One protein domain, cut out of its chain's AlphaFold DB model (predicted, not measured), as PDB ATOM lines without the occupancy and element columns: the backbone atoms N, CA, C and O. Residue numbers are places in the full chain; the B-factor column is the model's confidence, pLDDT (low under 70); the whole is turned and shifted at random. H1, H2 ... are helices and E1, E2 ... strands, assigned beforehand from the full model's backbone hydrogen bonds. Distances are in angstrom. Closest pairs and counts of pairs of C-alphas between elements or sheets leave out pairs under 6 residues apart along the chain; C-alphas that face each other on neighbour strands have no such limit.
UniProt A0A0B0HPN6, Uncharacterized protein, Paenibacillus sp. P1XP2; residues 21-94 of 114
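Overview. This is residues 21 to 94 of the 114 residues of an uncharacterized protein of Paenibacillus sp. P1XP2 (UniProt A0A0B0HPN6). The model is a small head with one long arm. In the head, the three-stranded sheet of E1, E2 and E5 has H1 lying across one of its faces; between E2 and H1 the chain runs far out and back as the arm, where E3 and E4 pair as a narrow hairpin, and residues 51 to 57 stick out at its tip. The printed part has 74 residues, with one named helix and five named strands in the order E1, E2, E3, E4, H1, E5; both sheets, E2 - E1 - E5 and E3 - E4, are antiparallel. The class is mixed, helices and strands, with under half of the residues in named elements. The whole is extended, with a radius of gyration of the C-alphas of 19.3 A and spans of 61 by 17 by 16 A, and the arm makes the length.

Arrangement. E1, residues 21 to 25, and E2, residues 30 to 34, form a hairpin, antiparallel at 164 degrees, with N 21 and O 33 2.8 A apart and N 23 and O 31 2.9 A apart, both within hydrogen-bond range. E5, residues 87 to 93, is the other neighbour of E1, antiparallel at 156 degrees, with N 22 and O 91 within hydrogen-bond range at 2.9 A. E2 and E5 are the edge strands. H1, residues 72 to 78, is on this sheet at a height over the sheet of 8.5 A; the closest C-alphas of E2 and H1 are those of Ala 31 and Phe 75, 5.4 A apart. It is only just over E2 and E1, with 3 of its 7 C-alphas falling on each, and runs across the strands, at 87 degrees to E1 on the local plane. In H1 every O i to N i+4 pair is within hydrogen-bond range. E3, residues 45 to 47, and E4, residues 60 to 62, form a second hairpin, antiparallel at 142 degrees, with N 47 and O 60 within hydrogen-bond range at 2.9 A. E2 and E3 are apart.

Along the chain. E1 begins at C-alpha 21 (7.555, 48.573, 45.817); E1 and E2 each measure 13.7 A from first to last C-alpha. E3 measures 6.2 A and E4 6.3 A, with C-alpha 60 at (2.373, 23.645, 31.671). H1 measures 10.4 A. E5 measures 17.0 A and ends at C-alpha 93 (1.417, 46.958, 46.191).

Size, cuts and confidence. The two C-alphas farthest apart are those of Asn 27 and Pro 53, 61.7 A. The printed part has no cut. The link E1 to E2 is tight, and the link E3 to E4, 12 residues, is long. The mean pLDDT of the printed part is 85.5; residues 45 to 61 are under 70.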
ATOM      1  N   ILE A  21       6.788  48.806  44.595       97.56
ATOM      2  CA  ILE A  21       7.555  48.573  45.817       97.56
ATOM      3  C   ILE A  21       7.524  49.858  46.634       97.56
ATOM      4  O   ILE A  21       8.037  50.894  46.208       97.56
ATOM      5  N   ARG A  22       6.930  49.796  47.823       98.00
ATOM      6  CA  ARG A  22       6.893  50.903  48.780       98.00
ATOM      7  C   ARG A  22       7.747  50.567  49.992       98.00
ATOM      8  O   ARG A  22       7.635  49.482  50.558       98.00
ATOM      9  N   VAL A  23       8.546  51.529  50.428       97.50
ATOM     10  CA  VAL A  23       9.322  51.459  51.667       97.50
ATOM     11  C   VAL A  23       8.858  52.532  52.645       97.50
ATOM     12  O   VAL A  23       8.430  53.608  52.232       97.50
ATOM     13  N   GLU A  24       8.923  52.227  53.937       98.06
ATOM     14  CA  GLU A  24       8.580  53.144  55.027       98.06
ATOM     15  C   GLU A  24       9.655  53.068  56.113       98.06
ATOM     16  O   GLU A  24      10.083  51.970  56.493       98.06
ATOM     17  N   ASP A  25      10.108  54.229  56.586       97.06
ATOM     18  CA  ASP A  25      11.028  54.335  57.717       97.06
ATOM     19  C   ASP A  25      10.292  54.475  59.059       97.06
ATOM     20  O   ASP A  25       9.072  54.642  59.117       97.06
ATOM     21  N   LYS A  26      11.042  54.413  60.163       97.12
ATOM     22  CA  LYS A  26      10.502  54.560  61.526       97.12
ATOM     23  C   LYS A  26       9.838  55.913  61.802       97.12
ATOM     24  O   LYS A  26       9.056  56.004  62.743       97.12
ATOM     25  N   ASN A  27      10.135  56.941  61.008       94.81
ATOM     26  CA  ASN A  27       9.536  58.269  61.139       94.81
ATOM     27  C   ASN A  27       8.232  58.386  60.331       94.81
ATOM     28  O   ASN A  27       7.591  59.436  60.346       94.81
ATOM     29  N   GLY A  28       7.829  57.315  59.636       95.31
ATOM     30  CA  GLY A  28       6.648  57.277  58.782       95.31
ATOM     31  C   GLY A  28       6.874  57.862  57.387       95.31
ATOM     32  O   GLY A  28       5.910  57.980  56.626       95.31
ATOM     33  N   SER A  29       8.110  58.218  57.014       96.94
ATOM     34  CA  SER A  29       8.403  58.687  55.657       96.94
ATOM     35  C   SER A  29       8.332  57.519  54.683       96.94
ATOM     36  O   SER A  29       8.926  56.463  54.911       96.94
ATOM     37  N   ARG A  30       7.624  57.721  53.568       97.62
ATOM     38  CA  ARG A  30       7.372  56.688  52.556       97.62
ATOM     39  C   ARG A  30       7.984  57.056  51.217       97.62
ATOM     40  O   ARG A  30       7.902  58.209  50.801       97.62
ATOM     41  N   ALA A  31       8.544  56.074  50.529       97.88
ATOM     42  CA  ALA A  31       9.038  56.217  49.167       97.88
ATOM     43  C   ALA A  31       8.580  55.029  48.316       97.88
ATOM     44  O   ALA A  31       8.426  53.917  48.824       97.88
ATOM     45  N   GLU A  32       8.355  55.269  47.028       98.00
ATOM     46  CA  GLU A  32       7.741  54.304  46.117       98.00
ATOM     47  C   GLU A  32       8.498  54.248  44.798       98.00
ATOM     48  O   GLU A  32       8.873  55.282  44.245       98.00
ATOM     49  N   LEU A  33       8.701  53.034  44.294       97.81
ATOM     50  CA  LEU A  33       9.261  52.770  42.976       97.81
ATOM     51  C   LEU A  33       8.489  51.616  42.331       97.81
ATOM     52  O   LEU A  33       8.172  50.645  43.022       97.81
ATOM     53  N   PRO A  34       8.178  51.684  41.029       97.12
ATOM     54  CA  PRO A  34       7.591  50.548  40.332       97.12
ATOM     55  C   PRO A  34       8.621  49.418  40.190       97.12
ATOM     56  O   PRO A  34       9.824  49.678  40.107       97.12
ATOM     57  N   LEU A  35       8.169  48.164  40.121       95.19
ATOM     58  CA  LEU A  35       9.045  47.007  39.925       95.19
ATOM     59  C   LEU A  35       9.864  47.170  38.637       95.19
ATOM     60  O   LEU A  35      11.076  46.933  38.626       95.19
ATOM     61  N   SER A  36       9.207  47.699  37.602       94.56
ATOM     62  CA  SER A  36       9.794  48.055  36.310       94.56
ATOM     63  C   SER A  36      11.003  48.999  36.375       94.56
ATOM     64  O   SER A  36      11.798  48.996  35.436       94.56
ATOM     65  N   SER A  37      11.223  49.744  37.470       94.50
ATOM     66  CA  SER A  37      12.434  50.566  37.620       94.50
ATOM     67  C   SER A  37      13.700  49.741  37.868       94.50
ATOM     68  O   SER A  37      14.798  50.227  37.605       94.50
ATOM     69  N   ALA A  38      13.573  48.519  38.398       92.75
ATOM     70  CA  ALA A  38      14.682  47.573  38.557       92.75
ATOM     71  C   ALA A  38      14.753  46.554  37.406       92.75
ATOM     72  O   ALA A  38      15.799  45.947  37.174       92.75
ATOM     73  N   GLY A  39      13.648  46.364  36.686       91.12
ATOM     74  CA  GLY A  39      13.537  45.507  35.512       91.12
ATOM     75  C   GLY A  39      12.091  45.079  35.286       91.12
ATOM     76  O   GLY A  39      11.272  45.118  36.200       91.12
ATOM     77  N   SER A  40      11.752  44.648  34.075       90.56
ATOM     78  CA  SER A  40      10.403  44.145  33.793       90.56
ATOM     79  C   SER A  40      10.217  42.709  34.289       90.56
ATOM     80  O   SER A  40      11.113  41.881  34.117       90.56
ATOM     81  N   LEU A  41       9.042  42.394  34.845       89.56
ATOM     82  CA  LEU A  41       8.669  41.023  35.194       89.56
ATOM     83  C   LEU A  41       8.231  40.272  33.934       89.56
ATOM     84  O   LEU A  41       7.170  40.535  33.364       89.56
ATOM     85  N   LEU A  42       9.076  39.350  33.479       85.25
ATOM     86  CA  LEU A  42       8.800  38.555  32.287       85.25
ATOM     87  C   LEU A  42       7.684  37.528  32.553       85.25
ATOM     88  O   LEU A  42       7.591  36.986  33.656       85.25
ATOM     89  N   PRO A  43       6.837  37.229  31.551       80.00
ATOM     90  CA  PRO A  43       5.818  36.199  31.687       80.00
ATOM     91  C   PRO A  43       6.464  34.817  31.854       80.00
ATOM     92  O   PRO A  43       7.536  34.547  31.313       80.00
ATOM     93  N   MET A  44       5.779  33.917  32.564       75.94
ATOM     94  CA  MET A  44       6.182  32.509  32.646       75.94
ATOM     95  C   MET A  44       6.212  31.883  31.247       75.94
ATOM     96  O   MET A  44       5.316  32.138  30.436       75.94
ATOM     97  N   PHE A  45       7.204  31.031  30.982       67.81
ATOM     98  CA  PHE A  45       7.263  30.309  29.716       67.81
ATOM     99  C   PHE A  45       6.100  29.320  29.614       67.81
ATOM    100  O   PHE A  45       5.794  28.584  30.555       67.81
ATOM    101  N   GLU A  46       5.455  29.298  28.450       63.03
ATOM    102  CA  GLU A  46       4.435  28.308  28.124       63.03
ATOM    103  C   GLU A  46       5.103  27.082  27.492       63.03
ATOM    104  O   GLU A  46       5.531  27.114  26.335       63.03
ATOM    105  N   GLY A  47       5.183  25.985  28.244       56.59
ATOM    106  CA  GLY A  47       5.623  24.700  27.721       56.59
ATOM    107  C   GLY A  47       4.558  24.112  26.797       56.59
ATOM    108  O   GLY A  47       3.512  23.649  27.252       56.59
ATOM    109  N   LYS A  48       4.817  24.100  25.485       54.94
ATOM    110  CA  LYS A  48       4.010  23.372  24.489       54.94
ATOM    111  C   LYS A  48       4.744  22.123  24.009       54.94
ATOM    112  O   LYS A  48       5.004  21.979  22.820       54.94
ATOM    113  N   ILE A  49       5.115  21.220  24.914       57.09
ATOM    114  CA  ILE A  49       5.643  19.908  24.515       57.09
ATOM    115  C   ILE A  49       4.709  18.833  25.051       57.09
ATOM    116  O   ILE A  49       4.922  18.257  26.110       57.09
ATOM    117  N   VAL A  50       3.656  18.555  24.288       55.62
ATOM    118  CA  VAL A  50       2.801  17.386  24.498       55.62
ATOM    119  C   VAL A  50       2.709  16.634  23.178       55.62
ATOM    120  O   VAL A  50       2.262  17.182  22.170       55.62
ATOM    121  N   LYS A  51       3.177  15.378  23.161       57.94
ATOM    122  CA  LYS A  51       2.992  14.477  22.017       57.94
ATOM    123  C   LYS A  51       1.504  14.151  21.875       57.94
ATOM    124  O   LYS A  51       0.824  13.840  22.854       57.94
ATOM    125  N   TRP A  52       1.008  14.223  20.645       53.84
ATOM    126  CA  TRP A  52      -0.368  13.877  20.288       53.84
ATOM    127  C   TRP A  52      -0.678  12.416  20.688       53.84
ATOM    128  O   TRP A  52       0.203  11.571  20.510       53.84
ATOM    129  N   PRO A  53      -1.867  12.085  21.236       58.69
ATOM    130  CA  PRO A  53      -3.082  12.900  21.349       58.69
ATOM    131  C   PRO A  53      -3.263  13.612  22.709       58.69
ATOM    132  O   PRO A  53      -4.317  14.186  22.955       58.69
ATOM    133  N   PHE A  54      -2.257  13.635  23.591       59.84
ATOM    134  CA  PHE A  54      -2.375  14.180  24.959       59.84
ATOM    135  C   PHE A  54      -2.267  15.717  25.048       59.84
ATOM    136  O   PHE A  54      -2.068  16.273  26.125       59.84
ATOM    137  N   ALA A  55      -2.412  16.421  23.921       57.16
ATOM    138  CA  ALA A  55      -2.238  17.872  23.809       57.16
ATOM    139  C   ALA A  55      -3.303  18.713  24.548       57.16
ATOM    140  O   ALA A  55      -3.218  19.938  24.550       57.16
ATOM    141  N   SER A  56      -4.301  18.078  25.167       54.44
ATOM    142  CA  SER A  56      -5.420  18.733  25.851       54.44
ATOM    143  C   SER A  56      -5.261  18.873  27.371       54.44
ATOM    144  O   SER A  56      -6.111  19.492  28.005       54.44
ATOM    145  N   ALA A  57      -4.207  18.328  27.985       55.59
ATOM    146  CA  ALA A  57      -4.053  18.348  29.442       55.59
ATOM    147  C   ALA A  57      -3.202  19.540  29.921       55.59
ATOM    148  O   ALA A  57      -2.080  19.355  30.366       55.59
ATOM    149  N   LEU A  58      -3.780  20.748  29.847       55.16
ATOM    150  CA  LEU A  58      -3.312  22.014  30.447       55.16
ATOM    151  C   LEU A  58      -1.962  22.578  29.935       55.16
ATOM    152  O   LEU A  58      -0.968  21.864  29.836       55.16
ATOM    153  N   PRO A  59      -1.872  23.894  29.650       56.31
ATOM    154  CA  PRO A  59      -0.582  24.531  29.401       56.31
ATOM    155  C   PRO A  59       0.278  24.446  30.669       56.31
ATOM    156  O   PRO A  59      -0.061  25.027  31.702       56.31
ATOM    157  N   ILE A  60       1.392  23.721  30.588       60.12
ATOM    158  CA  ILE A  60       2.373  23.645  31.671       60.12
ATOM    159  C   ILE A  60       3.138  24.971  31.648       60.12
ATOM    160  O   ILE A  60       3.931  25.225  30.742       60.12
ATOM    161  N   LYS A  61       2.843  25.863  32.598       66.56
ATOM    162  CA  LYS A  61       3.615  27.094  32.796       66.56
ATOM    163  C   LYS A  61       4.766  26.798  33.744       66.56
ATOM    164  O   LYS A  61       4.529  26.406  34.885       66.56
ATOM    165  N   GLU A  62       5.993  27.013  33.289       70.19
ATOM    166  CA  GLU A  62       7.182  26.837  34.123       70.19
ATOM    167  C   GLU A  62       7.588  28.183  34.750       70.19
ATOM    168  O   GLU A  62       7.852  29.147  34.021       70.19
ATOM    169  N   PRO A  63       7.607  28.303  36.094       75.38
ATOM    170  CA  PRO A  63       8.056  29.522  36.753       75.38
ATOM    171  C   PRO A  63       9.563  29.702  36.572       75.38
ATOM    172  O   PRO A  63      10.354  28.895  37.057       75.38
ATOM    173  N   VAL A  64       9.965  30.806  35.940       82.50
ATOM    174  CA  VAL A  64      11.364  31.244  35.911       82.50
ATOM    175  C   VAL A  64      11.519  32.413  36.867       82.50
ATOM    176  O   VAL A  64      10.960  33.486  36.656       82.50
ATOM    177  N   PHE A  65      12.261  32.186  37.950       87.19
ATOM    178  CA  PHE A  65      12.524  33.218  38.946       87.19
ATOM    179  C   PHE A  65      13.604  34.180  38.451       87.19
ATOM    180  O   PHE A  65      14.694  33.762  38.060       87.19
ATOM    181  N   GLN A  66      13.301  35.474  38.522       89.38
ATOM    182  CA  GLN A  66      14.230  36.564  38.258       89.38
ATOM    183  C   GLN A  66      14.541  37.296  39.564       89.38
ATOM    184  O   GLN A  66      13.653  37.537  40.380       89.38
ATOM    185  N   ASN A  67      15.808  37.669  39.746       92.75
ATOM    186  CA  ASN A  67      16.228  38.468  40.889       92.75
ATOM    187  C   ASN A  67      16.023  39.955  40.599       92.75
ATOM    188  O   ASN A  67      16.516  40.467  39.594       92.75
ATOM    189  N   PHE A  68      15.362  40.648  41.522       94.31
ATOM    190  CA  PHE A  68      15.209  42.100  41.506       94.31
ATOM    191  C   PHE A  68      15.943  42.692  42.702       94.31
ATOM    192  O   PHE A  68      15.802  42.217  43.828       94.31
ATOM    193  N   ALA A  69      16.735  43.734  42.461       95.06
ATOM    194  CA  ALA A  69      17.469  44.429  43.506       95.06
ATOM    195  C   ALA A  69      17.198  45.928  43.414       95.06
ATOM    196  O   ALA A  69      17.460  46.550  42.388       95.06
ATOM    197  N   PHE A  70      16.734  46.503  44.519       95.38
ATOM    198  CA  PHE A  70      16.559  47.941  44.663       95.38
ATOM    199  C   PHE A  70      17.641  48.495  45.576       95.38
ATOM    200  O   PHE A  70      17.902  47.946  46.650       95.38
ATOM    201  N   ARG A  71      18.264  49.606  45.177       94.94
ATOM    202  CA  ARG A  71      19.140  50.351  46.080       94.94
ATOM    203  C   ARG A  71      18.261  51.254  46.936       94.94
ATOM    204  O   ARG A  71      17.510  52.065  46.401       94.94
ATOM    205  N   LEU A  72      18.389  51.180  48.262       94.25
ATOM    206  CA  LEU A  72      17.631  52.069  49.158       94.25
ATOM    207  C   LEU A  72      17.928  53.561  48.905       94.25
ATOM    208  O   LEU A  72      17.075  54.415  49.134       94.25
ATOM    209  N   ALA A  73      19.107  53.872  48.356       94.19
ATOM    210  CA  ALA A  73      19.464  55.216  47.915       94.19
ATOM    211  C   ALA A  73      18.550  55.755  46.799       94.19
ATOM    212  O   ALA A  73      18.339  56.963  46.732       94.19
ATOM    213  N   ASP A  74      17.988  54.897  45.943       96.12
ATOM    214  CA  ASP A  74      17.092  55.341  44.871       96.12
ATOM    215  C   ASP A  74      15.734  55.781  45.434       96.12
ATOM    216  O   ASP A  74      15.202  56.801  45.008       96.12
ATOM    217  N   PHE A  75      15.239  55.126  46.487       96.69
ATOM    218  CA  PHE A  75      14.056  55.580  47.226       96.69
ATOM    219  C   PHE A  75      14.272  56.937  47.910       96.69
ATOM    220  O   PHE A  75      13.384  57.787  47.887       96.69
ATOM    221  N   LYS A  76      15.472  57.185  48.453       96.25
ATOM    222  CA  LYS A  76      15.835  58.482  49.052       96.25
ATOM    223  C   LYS A  76      15.860  59.624  48.029       96.25
ATOM    224  O   LYS A  76      15.589  60.766  48.381       96.25
ATOM    225  N   LYS A  77      16.150  59.338  46.753       96.62
ATOM    226  CA  LYS A  77      16.050  60.343  45.677       96.62
ATOM    227  C   LYS A  77      14.598  60.731  45.387       96.62
ATOM    228  O   LYS A  77      14.351  61.883  45.052       96.62
ATOM    229  N   ILE A  78      13.659  59.789  45.519       96.81
ATOM    230  CA  ILE A  78      12.221  60.040  45.327       96.81
ATOM    231  C   ILE A  78      11.633  60.809  46.510       96.81
ATOM    232  O   ILE A  78      10.874  61.754  46.317       96.81
ATOM    233  N   ASN A  79      12.005  60.428  47.733       97.12
ATOM    234  CA  ASN A  79      11.628  61.150  48.941       97.12
ATOM    235  C   ASN A  79      12.869  61.429  49.809       97.12
ATOM    236  O   ASN A  79      13.304  60.537  50.538       97.12
ATOM    237  N   PRO A  80      13.415  62.661  49.794       96.62
ATOM    238  CA  PRO A  80      14.583  63.027  50.601       96.62
ATOM    239  C   PRO A  80      14.394  62.880  52.117       96.62
ATOM    240  O   PRO A  80      15.386  62.774  52.838       96.62
ATOM    241  N   SER A  81      13.149  62.868  52.609       96.81
ATOM    242  CA  SER A  81      12.832  62.649  54.026       96.81
ATOM    243  C   SER A  81      12.915  61.179  54.443       96.81
ATOM    244  O   SER A  81      12.981  60.903  55.640       96.81
ATOM    245  N   PHE A  82      12.925  60.246  53.486       97.25
ATOM    246  CA  PHE A  82      13.108  58.824  53.759       97.25
ATOM    247  C   PHE A  82      14.538  58.543  54.234       97.25
ATOM    248  O   PHE A  82      15.516  58.944  53.594       97.25
ATOM    249  N   GLN A  83      14.653  57.822  55.348       96.44
ATOM    250  CA  GLN A  83      15.921  57.407  55.944       96.44
ATOM    251  C   GLN A  83      16.147  55.901  55.727       96.44
ATOM    252  O   GLN A  83      15.595  55.087  56.475       96.44
ATOM    253  N   PRO A  84      16.963  55.500  54.729       94.06
ATOM    254  CA  PRO A  84      17.274  54.098  54.435       94.06
ATOM    255  C   PRO A  84      17.720  53.273  55.642       94.06
ATOM    256  O   PRO A  84      17.391  52.096  55.755       94.06
ATOM    257  N   GLU A  85      18.462  53.898  56.551       94.00
ATOM    258  CA  GLU A  85      19.048  53.279  57.739       94.00
ATOM    259  C   GLU A  85      17.984  52.940  58.796       94.00
ATOM    260  O   GLU A  85      18.219  52.139  59.699       94.00
ATOM    261  N   GLN A  86      16.799  53.543  58.679       95.56
ATOM    262  CA  GLN A  86      15.662  53.351  59.570       95.56
ATOM    263  C   GLN A  86      14.508  52.610  58.888       95.56
ATOM    264  O   GLN A  86      13.367  52.729  59.336       95.56
ATOM    265  N   LEU A  87      14.784  51.844  57.825       95.94
ATOM    266  CA  LEU A  87      13.778  51.041  57.133       95.94
ATOM    267  C   LEU A  87      13.009  50.158  58.127       95.94
ATOM    268  O   LEU A  87      13.593  49.363  58.863       95.94
ATOM    269  N   GLN A  88      11.686  50.302  58.137       96.81
ATOM    270  CA  GLN A  88      10.794  49.586  59.044       96.81
ATOM    271  C   GLN A  88       9.845  48.648  58.298       96.81
ATOM    272  O   GLN A  88       9.488  47.594  58.825       96.81
ATOM    273  N   LYS A  89       9.418  49.014  57.086       97.19
ATOM    274  CA  LYS A  89       8.434  48.241  56.324       97.19
ATOM    275  C   LYS A  89       8.744  48.265  54.833       97.19
ATOM    276  O   LYS A  89       9.108  49.301  54.281       97.19
ATOM    277  N   ILE A  90       8.541  47.117  54.194       96.94
ATOM    278  CA  ILE A  90       8.525  46.946  52.740       96.94
ATOM    279  C   ILE A  90       7.128  46.448  52.370       96.94
ATOM    280  O   ILE A  90       6.618  45.513  52.986       96.94
ATOM    281  N   VAL A  91       6.498  47.084  51.388       97.12
ATOM    282  CA  VAL A  91       5.149  46.768  50.912       97.12
ATOM    283  C   VAL A  91       5.212  46.492  49.415       97.12
ATOM    284  O   VAL A  91       5.720  47.311  48.650       97.12
ATOM    285  N   PHE A  92       4.656  45.354  49.009       96.50
ATOM    286  CA  PHE A  92       4.402  45.015  47.613       96.50
ATOM    287  C   PHE A  92       2.951  45.394  47.304       96.50
ATOM    288  O   PHE A  92       2.027  44.750  47.799       96.50
ATOM    289  N   ALA A  93       2.743  46.473  46.553       96.69
ATOM    290  CA  ALA A  93       1.417  46.958  46.191       96.69
ATOM    291  C   ALA A  93       1.066  46.515  44.764       96.69
ATOM    292  O   ALA A  93       1.698  46.940  43.804       96.69
ATOM    293  N   PHE A  94       0.055  45.656  44.632       94.75
ATOM    294  CA  PHE A  94      -0.445  45.156  43.347       94.75
ATOM    295  C   PHE A  94      -1.414  46.170  42.721       94.75
ATOM    296  O   PHE A  94      -2.623  45.963  42.725       94.75
TER     297      PHE A  94